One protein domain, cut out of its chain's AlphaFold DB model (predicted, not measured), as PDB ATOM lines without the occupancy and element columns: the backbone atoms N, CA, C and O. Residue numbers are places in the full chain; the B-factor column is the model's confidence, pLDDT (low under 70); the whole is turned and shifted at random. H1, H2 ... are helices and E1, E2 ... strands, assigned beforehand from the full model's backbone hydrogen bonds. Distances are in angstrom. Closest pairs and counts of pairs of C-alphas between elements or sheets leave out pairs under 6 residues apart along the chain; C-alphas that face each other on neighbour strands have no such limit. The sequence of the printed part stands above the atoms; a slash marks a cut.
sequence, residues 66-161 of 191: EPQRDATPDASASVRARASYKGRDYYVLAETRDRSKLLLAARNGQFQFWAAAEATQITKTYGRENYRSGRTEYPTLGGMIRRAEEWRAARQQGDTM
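AT A GLANCE: This is residues 66 to 161 of the 191 residues of an uncharacterized protein of Acidobacteria bacterium RIFCSPLOWO2_12_FULL_66_21 (UniProt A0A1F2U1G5). One strongly twisted sheet folds back on itself into two leaves, E4 E3 facing E1 E5, with E2 as the hinge; H1 runs away from it, and residues 126 to 140 loop out and back. The 96 printed residues, 47 in named elements, are mixed: E1 to E5, then H1. The antiparallel order is E4 E3 E2 E1 E5; E1 to E4 make a meander, each strand beside the one before. It is compact, radius of gyration of the C-alphas 14.4 A, spanning 42 by 36 by 24 A.

IN THESE COORDINATES: E1 is residues 81 to 85, beginning at C-alpha 81 (7.105, 1.093, 16.075); E2 88 to 95, 18.4 A; E3 101 to 106; E4 112 to 116; E5 120 to 125; H1 141 to 157, 24.7 A, ending at C-alpha 157 (34.415, -2.126, 26.214).

HOW THE PARTS SIT: E2 bends by 60 degrees at residue 91. In the hairpin E2 and E3, N 93 and O 103 are 2.9 A apart. H1, with every O i to N i+4 pair within hydrogen-bond range, only grazes the sheet, with residues 141 to 145.

THE WHOLE: The printed part has no cut. The 15-residue link E5 to H1 is long; pLDDT is under 70 in 10 residues, among them 129 to 133.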
ATOM      1  N   GLU A  66      -2.760  -5.634  35.537       55.50
ATOM      2  CA  GLU A  66      -1.563  -5.877  34.751       55.50
ATOM      3  C   GLU A  66      -2.048  -6.613  33.505       55.50
ATOM      4  O   GLU A  66      -2.731  -7.632  33.636       55.50
ATOM      5  N   PRO A  67      -1.801  -6.059  32.308       58.91
ATOM      6  CA  PRO A  67      -2.251  -6.710  31.103       58.91
ATOM      7  C   PRO A  67      -1.614  -8.093  31.112       58.91
ATOM      8  O   PRO A  67      -0.414  -8.224  31.380       58.91
ATOM      9  N   GLN A  68      -2.458  -9.109  30.941       70.50
ATOM     10  CA  GLN A  68      -2.058 -10.501  31.016       70.50
ATOM     11  C   GLN A  68      -0.818 -10.669  30.138       70.50
ATOM     12  O   GLN A  68      -0.841 -10.346  28.950       70.50
ATOM     13  N   ARG A  69       0.305 -11.026  30.769       78.06
ATOM     14  CA  ARG A  69       1.570 -11.209  30.062       78.06
ATOM     15  C   ARG A  69       1.418 -12.490  29.272       78.06
ATOM     16  O   ARG A  69       1.561 -13.582  29.816       78.06
ATOM     17  N   ASP A  70       1.048 -12.328  28.017       68.62
ATOM     18  CA  ASP A  70       0.918 -13.431  27.096       68.62
ATOM     19  C   ASP A  70       2.318 -13.839  26.614       68.62
ATOM     20  O   ASP A  70       3.286 -13.079  26.733       68.62
ATOM     21  N   ALA A  71       2.387 -15.086  26.145       79.62
ATOM     22  CA  ALA A  71       3.560 -15.862  25.745       79.62
ATOM     23  C   ALA A  71       4.764 -15.071  25.201       79.62
ATOM     24  O   ALA A  71       4.632 -14.005  24.605       79.62
ATOM     25  N   THR A  72       5.957 -15.651  25.336       91.62
ATOM     26  CA  THR A  72       7.188 -15.107  24.753       91.62
ATOM     27  C   THR A  72       6.970 -14.739  23.277       91.62
ATOM     28  O   THR A  72       6.573 -15.612  22.499       91.62
ATOM     29  N   PRO A  73       7.182 -13.470  22.880       93.00
ATOM     30  CA  PRO A  73       7.030 -13.052  21.494       93.00
ATOM     31  C   PRO A  73       7.994 -13.825  20.591       93.00
ATOM     32  O   PRO A  73       9.139 -14.084  20.961       93.00
ATOM     33  N   ASP A  74       7.545 -14.148  19.380       94.94
ATOM     34  CA  ASP A  74       8.417 -14.729  18.362       94.94
ATOM     35  C   ASP A  74       9.511 -13.717  17.975       94.94
ATOM     36  O   ASP A  74       9.231 -12.558  17.660       94.94
ATOM     37  N   ALA A  75      10.770 -14.156  17.966       94.31
ATOM     38  CA  ALA A  75      11.902 -13.346  17.527       94.31
ATOM     39  C   ALA A  75      11.762 -12.887  16.063       94.31
ATOM     40  O   ALA A  75      12.317 -11.848  15.694       94.31
ATOM     41  N   SER A  76      11.009 -13.620  15.237       95.12
ATOM     42  CA  SER A  76      10.715 -13.245  13.850       95.12
ATOM     43  C   SER A  76       9.641 -12.152  13.718       95.12
ATOM     44  O   SER A  76       9.473 -11.579  12.639       95.12
ATOM     45  N   ALA A  77       8.944 -11.806  14.810       95.50
ATOM     46  CA  ALA A  77       7.872 -10.821  14.786       95.50
ATOM     47  C   ALA A  77       8.371  -9.463  14.277       95.50
ATOM     48  O   ALA A  77       9.363  -8.909  14.756       95.50
ATOM     49  N   SER A  78       7.655  -8.916  13.297       95.06
ATOM     50  CA  SER A  78       7.939  -7.601  12.722       95.06
ATOM     51  C   SER A  78       7.658  -6.484  13.726       95.06
ATOM     52  O   SER A  78       6.571  -6.412  14.296       95.06
ATOM     53  N   VAL A  79       8.612  -5.573  13.902       95.50
ATOM     54  CA  VAL A  79       8.484  -4.397  14.768       95.50
ATOM     55  C   VAL A  79       8.056  -3.199  13.927       95.50
ATOM     56  O   VAL A  79       8.803  -2.712  13.081       95.50
ATOM     57  N   ARG A  80       6.849  -2.689  14.184       95.31
ATOM     58  CA  ARG A  80       6.274  -1.547  13.454       95.31
ATOM     59  C   ARG A  80       6.684  -0.206  14.044       95.31
ATOM     60  O   ARG A  80       6.884   0.764  13.321       95.31
ATOM     61  N   ALA A  81       6.791  -0.138  15.366       95.50
ATOM     62  CA  ALA A  81       7.105   1.093  16.075       95.50
ATOM     63  C   ALA A  81       7.751   0.812  17.436       95.50
ATOM     64  O   ALA A  81       7.818  -0.326  17.904       95.50
ATOM     65  N   ARG A  82       8.216   1.874  18.084       96.44
ATOM     66  CA  ARG A  82       8.568   1.934  19.499       96.44
ATOM     67  C   ARG A  82       7.574   2.859  20.185       96.44
ATOM     68  O   ARG A  82       7.327   3.965  19.702       96.44
ATOM     69  N   ALA A  83       7.036   2.431  21.317       97.19
ATOM     70  CA  ALA A  83       6.077   3.203  22.092       97.19
ATOM     71  C   ALA A  83       6.471   3.254  23.570       97.19
ATOM     72  O   ALA A  83       7.050   2.303  24.091       97.19
ATOM     73  N   SER A  84       6.134   4.356  24.232       96.75
ATOM     74  CA  SER A  84       6.202   4.492  25.684       96.75
ATOM     75  C   SER A  84       4.843   4.138  26.289       96.75
ATOM     76  O   SER A  84       3.805   4.607  25.822       96.75
ATOM     77  N   TYR A  85       4.844   3.294  27.319       96.88
ATOM     78  CA  TYR A  85       3.666   2.901  28.090       96.88
ATOM     79  C   TYR A  85       4.026   2.901  29.574       96.88
ATOM     80  O   TYR A  85       4.988   2.247  29.982       96.88
ATOM     81  N   LYS A  86       3.280   3.659  30.391       94.69
ATOM     82  CA  LYS A  86       3.538   3.812  31.839       94.69
ATOM     83  C   LYS A  86       5.015   4.138  32.159       94.69
ATOM     84  O   LYS A  86       5.604   3.573  33.077       94.69
ATOM     85  N   GLY A  87       5.625   5.025  31.363       94.12
ATOM     86  CA  GLY A  87       7.010   5.482  31.545       94.12
ATOM     87  C   GLY A  87       8.096   4.481  31.129       94.12
ATOM     88  O   GLY A  87       9.262   4.682  31.459       94.12
ATOM     89  N   ARG A  88       7.741   3.396  30.431       95.62
ATOM     90  CA  ARG A  88       8.686   2.396  29.917       95.62
ATOM     91  C   ARG A  88       8.544   2.241  28.412       95.62
ATOM     92  O   ARG A  88       7.444   2.333  27.880       95.62
ATOM     93  N   ASP A  89       9.656   1.956  27.743       95.69
ATOM     94  CA  ASP A  89       9.681   1.748  26.297       95.69
ATOM     95  C   ASP A  89       9.436   0.291  25.911       95.69
ATOM     96  O   ASP A  89      10.059  -0.626  26.453       95.69
ATOM     97  N   TYR A  90       8.606   0.107  24.891       97.00
ATOM     98  CA  TYR A  90       8.220  -1.175  24.319       97.00
ATOM     99  C   TYR A  90       8.300  -1.141  22.790       97.00
ATOM    100  O   TYR A  90       8.252  -0.078  22.164       97.00
ATOM    101  N   TYR A  91       8.405  -2.320  22.183       97.00
ATOM    102  CA  TYR A  91       8.247  -2.497  20.742       97.00
ATOM    103  C   TYR A  91       6.786  -2.792  20.408       97.00
ATOM    104  O   TYR A  91       6.149  -3.586  21.088       97.00
ATOM    105  N   VAL A  92       6.263  -2.167  19.357       97.25
ATOM    106  CA  VAL A  92       4.916  -2.423  18.837       97.25
ATOM    107  C   VAL A  92       5.022  -3.489  17.752       97.25
ATOM    108  O   VAL A  92       5.607  -3.233  16.696       97.25
ATOM    109  N   LEU A  93       4.468  -4.672  18.011       96.50
ATOM    110  CA  LEU A  93       4.497  -5.804  17.077       96.50
ATOM    111  C   LEU A  93       3.266  -5.824  16.165       96.50
ATOM    112  O   LEU A  93       3.355  -6.051  14.959       96.50
ATOM    113  N   ALA A  94       2.100  -5.544  16.743       96.06
ATOM    114  CA  ALA A  94       0.825  -5.544  16.044       96.06
ATOM    115  C   ALA A  94      -0.109  -4.471  16.611       96.06
ATOM    116  O   ALA A  94       0.121  -3.911  17.681       96.06
ATOM    117  N   GLU A  95      -1.181  -4.208  15.882       97.12
ATOM    118  CA  GLU A  95      -2.286  -3.350  16.294       97.12
ATOM    119  C   GLU A  95      -3.592  -4.073  15.964       97.12
ATOM    120  O   GLU A  95      -3.649  -4.867  15.017       97.12
ATOM    121  N   THR A  96      -4.637  -3.831  16.749       97.06
ATOM    122  CA  THR A  96      -5.971  -4.336  16.426       97.06
ATOM    123  C   THR A  96      -6.525  -3.642  15.182       97.06
ATOM    124  O   THR A  96      -6.099  -2.551  14.805       97.06
ATOM    125  N   ARG A  97      -7.507  -4.269  14.523       96.44
ATOM    126  CA  ARG A  97      -8.110  -3.736  13.288       96.44
ATOM    127  C   ARG A  97      -8.729  -2.344  13.475       96.44
ATOM    128  O   ARG A  97      -8.673  -1.527  12.564       96.44
ATOM    129  N   ASP A  98      -9.312  -2.099  14.641       96.12
ATOM    130  CA  ASP A  98      -9.897  -0.822  15.063       96.12
ATOM    131  C   ASP A  98      -8.857   0.173  15.611       96.12
ATOM    132  O   ASP A  98      -9.214   1.294  15.958       96.12
ATOM    133  N   ARG A  99      -7.579  -0.228  15.698       96.00
ATOM    134  CA  ARG A  99      -6.471   0.532  16.299       96.00
ATOM    135  C   ARG A  99      -6.700   0.936  17.760       96.00
ATOM    136  O   ARG A  99      -6.011   1.820  18.259       96.00
ATOM    137  N   SER A 100      -7.630   0.289  18.464       96.62
ATOM    138  CA  SER A 100      -7.895   0.580  19.877       96.62
ATOM    139  C   SER A 100      -6.827   0.003  20.805       96.62
ATOM    140  O   SER A 100      -6.632   0.511  21.911       96.62
ATOM    141  N   LYS A 101      -6.113  -1.047  20.375       97.06
ATOM    142  CA  LYS A 101      -5.066  -1.701  21.162       97.06
ATOM    143  C   LYS A 101      -3.813  -1.971  20.338       97.06
ATOM    144  O   LYS A 101      -3.875  -2.302  19.153       97.06
ATOM    145  N   LEU A 102      -2.671  -1.891  21.010       97.50
ATOM    146  CA  LEU A 102      -1.355  -2.227  20.480       97.50
ATOM    147  C   LEU A 102      -0.805  -3.454  21.205       97.50
ATOM    148  O   LEU A 102      -0.883  -3.535  22.431       97.50
ATOM    149  N   LEU A 103      -0.231  -4.392  20.453       97.25
ATOM    150  CA  LEU A 103       0.528  -5.507  21.006       97.25
ATOM    151  C   LEU A 103       1.950  -5.022  21.267       97.25
ATOM    152  O   LEU A 103       2.728  -4.800  20.333       97.25
ATOM    153  N   LEU A 104       2.264  -4.833  22.543       97.00
ATOM    154  CA  LEU A 104       3.554  -4.368  23.016       97.00
ATOM    155  C   LEU A 104       4.417  -5.551  23.437       97.00
ATOM    156  O   LEU A 104       3.950  -6.436  24.146       97.00
ATOM    157  N   ALA A 105       5.690  -5.533  23.062       97.19
ATOM    158  CA  ALA A 105       6.700  -6.469  23.536       97.19
ATOM    159  C   ALA A 105       7.783  -5.740  24.328       97.19
ATOM    160  O   ALA A 105       8.211  -4.633  23.977       97.19
ATOM    161  N   ALA A 106       8.238  -6.372  25.410       95.94
ATOM    162  CA  ALA A 106       9.378  -5.884  26.171       95.94
ATOM    163  C   ALA A 106      10.619  -5.787  25.268       95.94
ATOM    164  O   ALA A 106      10.823  -6.609  24.375       95.94
ATOM    165  N   ARG A 107      11.491  -4.801  25.512       95.38
ATOM    166  CA  ARG A 107      12.695  -4.597  24.683       95.38
ATOM    167  C   ARG A 107      13.689  -5.759  24.706       95.38
ATOM    168  O   ARG A 107      14.545  -5.821  23.838       95.38
ATOM    169  N   ASN A 108      13.589  -6.631  25.702       93.38
ATOM    170  CA  ASN A 108      14.370  -7.858  25.831       93.38
ATOM    171  C   ASN A 108      13.643  -9.096  25.270       93.38
ATOM    172  O   ASN A 108      14.150 -10.199  25.415       93.38
ATOM    173  N   GLY A 109      12.443  -8.933  24.702       94.25
ATOM    174  CA  GLY A 109      11.650 -10.026  24.142       94.25
ATOM    175  C   GLY A 109      11.112 -11.035  25.157       94.25
ATOM    176  O   GLY A 109      10.684 -12.102  24.749       94.25
ATOM    177  N   GLN A 110      11.121 -10.747  26.464       94.75
ATOM    178  CA  GLN A 110      10.700 -11.738  27.469       94.75
ATOM    179  C   GLN A 110       9.188 -11.970  27.525       94.75
ATOM    180  O   GLN A 110       8.749 -13.046  27.912       94.75
ATOM    181  N   PHE A 111       8.389 -10.957  27.198       95.06
ATOM    182  CA  PHE A 111       6.934 -11.045  27.239       95.06
ATOM    183  C   PHE A 111       6.307 -10.030  26.292       95.06
ATOM    184  O   PHE A 111       6.933  -9.022  25.929       95.06
ATOM    185  N   GLN A 112       5.049 -10.282  25.943       96.44
ATOM    186  CA  GLN A 112       4.208  -9.347  25.212       96.44
ATOM    187  C   GLN A 112       2.843  -9.201  25.884       96.44
ATOM    188  O   GLN A 112       2.438 -10.033  26.692       96.44
ATOM    189  N   PHE A 113       2.146  -8.115  25.580       96.19
ATOM    190  CA  PHE A 113       0.813  -7.852  26.106       96.19
ATOM    191  C   PHE A 113       0.088  -6.804  25.264       96.19
ATOM    192  O   PHE A 113       0.709  -5.955  24.623       96.19
ATOM    193  N   TRP A 114      -1.241  -6.836  25.289       96.12
ATOM    194  CA  TRP A 114      -2.059  -5.799  24.666       96.12
ATOM    195  C   TRP A 114      -2.229  -4.598  25.600       96.12
ATOM    196  O   TRP A 114      -2.587  -4.752  26.768       96.12
ATOM    197  N   ALA A 115      -2.023  -3.394  25.075       96.06
ATOM    198  CA  ALA A 115      -2.272  -2.130  25.763       96.06
ATOM    199  C   ALA A 115      -3.251  -1.265  24.961       96.06
ATOM    200  O   ALA A 115      -3.259  -1.325  23.733       96.06
ATOM    201  N   ALA A 116      -4.064  -0.452  25.641       96.38
ATOM    202  CA  ALA A 116      -4.922   0.532  24.981       96.38
ATOM    203  C   ALA A 116      -4.061   1.573  24.250       96.38
ATOM    204  O   ALA A 116      -3.133   2.122  24.843       96.38
ATOM    205  N   ALA A 117      -4.370   1.847  22.983       97.12
ATOM    206  CA  ALA A 117      -3.580   2.743  22.143       97.12
ATOM    207  C   ALA A 117      -3.520   4.170  22.716       97.12
ATOM    208  O   ALA A 117      -2.461   4.789  22.707       97.12
ATOM    209  N   GLU A 118      -4.613   4.656  23.308       97.00
ATOM    210  CA  GLU A 118      -4.682   5.965  23.981       97.00
ATOM    211  C   GLU A 118      -3.748   6.087  25.198       97.00
ATOM    212  O   GLU A 118      -3.300   7.179  25.534       97.00
ATOM    213  N   ALA A 119      -3.413   4.964  25.840       96.00
ATOM    214  CA  ALA A 119      -2.490   4.923  26.972       96.00
ATOM    215  C   ALA A 119      -1.022   4.764  26.534       96.00
ATOM    216  O   ALA A 119      -0.127   4.677  27.379       96.00
ATOM    217  N   THR A 120      -0.768   4.679  25.225       97.38
ATOM    218  CA  THR A 120       0.559   4.492  24.636       97.38
ATOM    219  C   THR A 120       0.956   5.701  23.803       97.38
ATOM    220  O   THR A 120       0.154   6.241  23.048       97.38
ATOM    221  N   GLN A 121       2.221   6.098  23.886       97.69
ATOM    222  CA  GLN A 121       2.771   7.175  23.070       97.69
ATOM    223  C   GLN A 121       3.787   6.604  22.084       97.69
ATOM    224  O   GLN A 121       4.854   6.143  22.492       97.69
ATOM    225  N   ILE A 122       3.483   6.632  20.785       97.06
ATOM    226  CA  ILE A 122       4.440   6.211  19.755       97.06
ATOM    227  C   ILE A 122       5.591   7.223  19.719       97.06
ATOM    228  O   ILE A 122       5.380   8.412  19.505       97.06
ATOM    229  N   THR A 123       6.812   6.741  19.945       95.69
ATOM    230  CA  THR A 123       8.038   7.561  19.998       95.69
ATOM    231  C   THR A 123       8.830   7.487  18.700       95.69
ATOM    232  O   THR A 123       9.491   8.446  18.313       95.69
ATOM    233  N   LYS A 124       8.779   6.340  18.018       93.94
ATOM    234  CA  LYS A 124       9.450   6.119  16.740       93.94
ATOM    235  C   LYS A 124       8.657   5.127  15.911       93.94
ATOM    236  O   LYS A 124       8.366   4.035  16.389       93.94
ATOM    237  N   THR A 125       8.373   5.469  14.665       93.00
ATOM    238  CA  THR A 125       7.798   4.533  13.694       93.00
ATOM    239  C   THR A 125       8.923   3.963  12.847       93.00
ATOM    240  O   THR A 125       9.777   4.707  12.368       93.00
ATOM    241  N   TYR A 126       8.949   2.644  12.683       88.00
ATOM    242  CA  TYR A 126       9.882   2.000  11.772       88.00
ATOM    243  C   TYR A 126       9.239   1.974  10.389       88.00
ATOM    244  O   TYR A 126       8.174   1.389  10.182       88.00
ATOM    245  N   GLY A 127       9.868   2.699   9.467       80.19
ATOM    246  CA  GLY A 127       9.452   2.734   8.078       80.19
ATOM    247  C   GLY A 127       9.592   1.365   7.423       80.19
ATOM    248  O   GLY A 127      10.355   0.504   7.853       80.19
ATOM    249  N   ARG A 128       8.834   1.196   6.346       71.38
ATOM    250  CA  ARG A 128       9.025   0.130   5.372       71.38
ATOM    251  C   ARG A 128      10.290   0.451   4.578       71.38
ATOM    252  O   ARG A 128      10.236   1.288   3.684       71.38
ATOM    253  N   GLU A 129      11.423  -0.155   4.923       63.34
ATOM    254  CA  GLU A 129      12.615  -0.040   4.081       63.34
ATOM    255  C   GLU A 129      12.412  -0.888   2.822       63.34
ATOM    256  O   GLU A 129      12.062  -2.070   2.883       63.34
ATOM    257  N   ASN A 130      12.591  -0.259   1.660       52.31
ATOM    258  CA  ASN A 130      12.653  -0.974   0.396       52.31
ATOM    259  C   ASN A 130      14.028  -1.627   0.314       52.31
ATOM    260  O   ASN A 130      15.016  -0.978  -0.027       52.31
ATOM    261  N   TYR A 131      14.096  -2.915   0.641       60.72
ATOM    262  CA  TYR A 131      15.299  -3.681   0.367       60.72
ATOM    263  C   TYR A 131      15.515  -3.786  -1.145       60.72
ATOM    264  O   TYR A 131      14.574  -3.756  -1.941       60.72
ATOM    265  N   ARG A 132      16.777  -3.979  -1.545       58.53
ATOM    266  CA  ARG A 132      17.203  -4.141  -2.950       58.53
ATOM    267  C   ARG A 132      16.462  -5.270  -3.688       58.53
ATOM    268  O   ARG A 132      16.429  -5.279  -4.910       58.53
ATOM    269  N   SER A 133      15.860  -6.200  -2.945       68.31
ATOM    270  CA  SER A 133      15.022  -7.298  -3.442       68.31
ATOM    271  C   SER A 133      13.600  -6.880  -3.841       68.31
ATOM    272  O   SER A 133      12.827  -7.721  -4.292       68.31
ATOM    273  N   GLY A 134      13.211  -5.618  -3.625       74.38
ATOM    274  CA  GLY A 134      11.841  -5.138  -3.825       74.38
ATOM    275  C   GLY A 134      10.847  -5.633  -2.768       74.38
ATOM    276  O   GLY A 134       9.681  -5.240  -2.798       74.38
ATOM    277  N   ARG A 135      11.279  -6.469  -1.811       67.50
ATOM    278  CA  ARG A 135      10.467  -6.824  -0.647       67.50
ATOM    279  C   ARG A 135      10.623  -5.770   0.430       67.50
ATOM    280  O   ARG A 135      11.722  -5.388   0.820       67.50
ATOM    281  N   THR A 136       9.479  -5.331   0.919       67.50
ATOM    282  CA  THR A 136       9.398  -4.513   2.110       67.50
ATOM    283  C   THR A 136       9.489  -5.403   3.342       67.50
ATOM    284  O   THR A 136       8.569  -6.182   3.598       67.50
ATOM    285  N   GLU A 137      10.546  -5.249   4.131       81.88
ATOM    286  CA  GLU A 137      10.706  -5.974   5.391       81.88
ATOM    287  C   GLU A 137      10.801  -4.983   6.551       81.88
ATOM    288  O   GLU A 137      11.528  -3.992   6.501       81.88
ATOM    289  N   TYR A 138      10.006  -5.225   7.591       86.25
ATOM    290  CA  TYR A 138      10.162  -4.520   8.856       86.25
ATOM    291  C   TYR A 138      11.318  -5.152   9.632       86.25
ATOM    292  O   TYR A 138      11.523  -6.367   9.537       86.25
ATOM    293  N   PRO A 139      12.037  -4.379  10.460       92.00
ATOM    294  CA  PRO A 139      12.999  -4.966  11.376       92.00
ATOM    295  C   PRO A 139      12.295  -5.964  12.303       92.00
ATOM    296  O   PRO A 139      11.197  -5.707  12.800       92.00
ATOM    297  N   THR A 140      12.929  -7.107  12.541       95.31
ATOM    298  CA  THR A 140      12.389  -8.143  13.427       95.31
ATOM    299  C   THR A 140      12.744  -7.862  14.882       95.31
ATOM    300  O   THR A 140      13.739  -7.194  15.185       95.31
ATOM    301  N   LEU A 141      11.948  -8.398  15.807       95.38
ATOM    302  CA  LEU A 141      12.189  -8.273  17.241       95.38
ATOM    303  C   LEU A 141      13.563  -8.837  17.628       95.38
ATOM    304  O   LEU A 141      14.323  -8.169  18.326       95.38
ATOM    305  N   GLY A 142      13.923 -10.016  17.115       93.88
ATOM    306  CA  GLY A 142      15.233 -10.628  17.338       93.88
ATOM    307  C   GLY A 142      16.382  -9.775  16.796       93.88
ATOM    308  O   GLY A 142      17.396  -9.605  17.471       93.88
ATOM    309  N   GLY A 143      16.203  -9.157  15.622       92.69
ATOM    310  CA  GLY A 143      17.176  -8.213  15.068       92.69
ATOM    311  C   GLY A 143      17.377  -6.982  15.957       92.69
ATOM    312  O   GLY A 143      18.512  -6.558  16.177       92.69
ATOM    313  N   MET A 144      16.290  -6.442  16.517       94.19
ATOM    314  CA  MET A 144      16.343  -5.314  17.451       94.19
ATOM    315  C   MET A 144      17.024  -5.670  18.776       94.19
ATOM    316  O   MET A 144      17.811  -4.868  19.282       94.19
ATOM    317  N   ILE A 145      16.733  -6.851  19.333       93.62
ATOM    318  CA  ILE A 145      17.332  -7.335  20.585       93.62
ATOM    319  C   ILE A 145      18.836  -7.526  20.405       93.62
ATOM    320  O   ILE A 145      19.607  -6.924  21.149       93.62
ATOM    321  N   ARG A 146      19.246  -8.263  19.366       94.88
ATOM    322  CA  ARG A 146      20.661  -8.500  19.052       94.88
ATOM    323  C   ARG A 146      21.430  -7.188  18.902       94.88
ATOM    324  O   ARG A 146      22.454  -7.002  19.544       94.88
ATOM    325  N   ARG A 147      20.884  -6.226  18.147       90.69
ATOM    326  CA  ARG A 147      21.499  -4.898  18.004       90.69
ATOM    327  C   ARG A 147      21.607  -4.180  19.353       90.69
ATOM    328  O   ARG A 147      22.626  -3.572  19.650       90.69
ATOM    329  N   ALA A 148      20.580  -4.235  20.202       89.81
ATOM    330  CA  ALA A 148      20.647  -3.616  21.527       89.81
ATOM    331  C   ALA A 148      21.714  -4.260  22.434       89.81
ATOM    332  O   ALA A 148      22.309  -3.560  23.257       89.81
ATOM    333  N   GLU A 149      21.951  -5.564  22.296       91.94
ATOM    334  CA  GLU A 149      22.999  -6.297  23.011       91.94
ATOM    335  C   GLU A 149      24.396  -5.959  22.490       91.94
ATOM    336  O   GLU A 149      25.261  -5.640  23.302       91.94
ATOM    337  N   GLU A 150      24.593  -5.912  21.169       90.56
ATOM    338  CA  GLU A 150      25.842  -5.467  20.530       90.56
ATOM    339  C   GLU A 150      26.244  -4.065  21.013       90.56
ATOM    340  O   GLU A 150      27.367  -3.846  21.460       90.56
ATOM    341  N   TRP A 151      25.298  -3.120  21.028       88.62
ATOM    342  CA  TRP A 151      25.533  -1.764  21.539       88.62
ATOM    343  C   TRP A 151      25.835  -1.725  23.041       88.62
ATOM    344  O   TRP A 151      26.592  -0.871  23.501       88.62
ATOM    345  N   ARG A 152      25.240  -2.624  23.832       88.31
ATOM    346  CA  ARG A 152      25.552  -2.731  25.263       88.31
ATOM    347  C   ARG A 152      26.961  -3.288  25.470       88.31
ATOM    348  O   ARG A 152      27.663  -2.779  26.338       88.31
ATOM    349  N   ALA A 153      27.355  -4.289  24.685       90.00
ATOM    350  CA  ALA A 153      28.684  -4.887  24.733       90.00
ATOM    351  C   ALA A 153      29.771  -3.876  24.337       90.00
ATOM    352  O   ALA A 153      30.738  -3.728  25.077       90.00
ATOM    353  N   ALA A 154      29.563  -3.105  23.262       82.69
ATOM    354  CA  ALA A 154      30.476  -2.032  22.850       82.69
ATOM    355  C   ALA A 154      30.708  -1.013  23.982       82.69
ATOM    356  O   ALA A 154      31.840  -0.750  24.378       82.69
ATOM    357  N   ARG A 155      29.631  -0.546  24.629       87.88
ATOM    358  CA  ARG A 155      29.730   0.392  25.765       87.88
ATOM    359  C   ARG A 155      30.473  -0.172  26.970       87.88
ATOM    360  O   ARG A 155      31.093   0.587  27.705       87.88
ATOM    361  N   GLN A 156      30.392  -1.481  27.205       91.62
ATOM    362  CA  GLN A 156      31.156  -2.132  28.273       91.62
ATOM    363  C   GLN A 156      32.655  -2.188  27.961       91.62
ATOM    364  O   GLN A 156      33.456  -2.216  28.890       91.62
ATOM    365  N   GLN A 157      33.027  -2.174  26.680       91.88
ATOM    366  CA  GLN A 157      34.415  -2.126  26.214       91.88
ATOM    367  C   GLN A 157      34.968  -0.692  26.141       91.88
ATOM    368  O   GLN A 157      36.159  -0.514  25.917       91.88
ATOM    369  N   GLY A 158      34.132   0.322  26.393       89.75
ATOM    370  CA  GLY A 158      34.502   1.735  26.279       89.75
ATOM    371  C   GLY A 158      34.261   2.323  24.888       89.75
ATOM    372  O   GLY A 158      34.465   3.520  24.704       89.75
ATOM    373  N   ASP A 159      33.759   1.523  23.948       84.44
ATOM    374  CA  ASP A 159      33.419   1.985  22.608       84.44
ATOM    375  C   ASP A 159      32.062   2.700  22.603       84.44
ATOM    376  O   ASP A 159      31.098   2.316  23.281       84.44
ATOM    377  N   THR A 160      31.956   3.747  21.790       81.31
ATOM    378  CA  THR A 160      30.701   4.481  21.591       81.31
ATOM    379  C   THR A 160      29.738   3.728  20.671       81.31
ATOM    380  O   THR A 160      28.526   3.933  20.780       81.31
ATOM    381  N   MET A 161      30.250   2.830  19.820       84.75
ATOM    382  CA  MET A 161      29.516   2.128  18.766       84.75
ATOM    383  C   MET A 161      30.093   0.717  18.509       84.75
ATOM    384  O   MET A 161      31.288   0.507  18.696       84.75
TER     385      MET A 161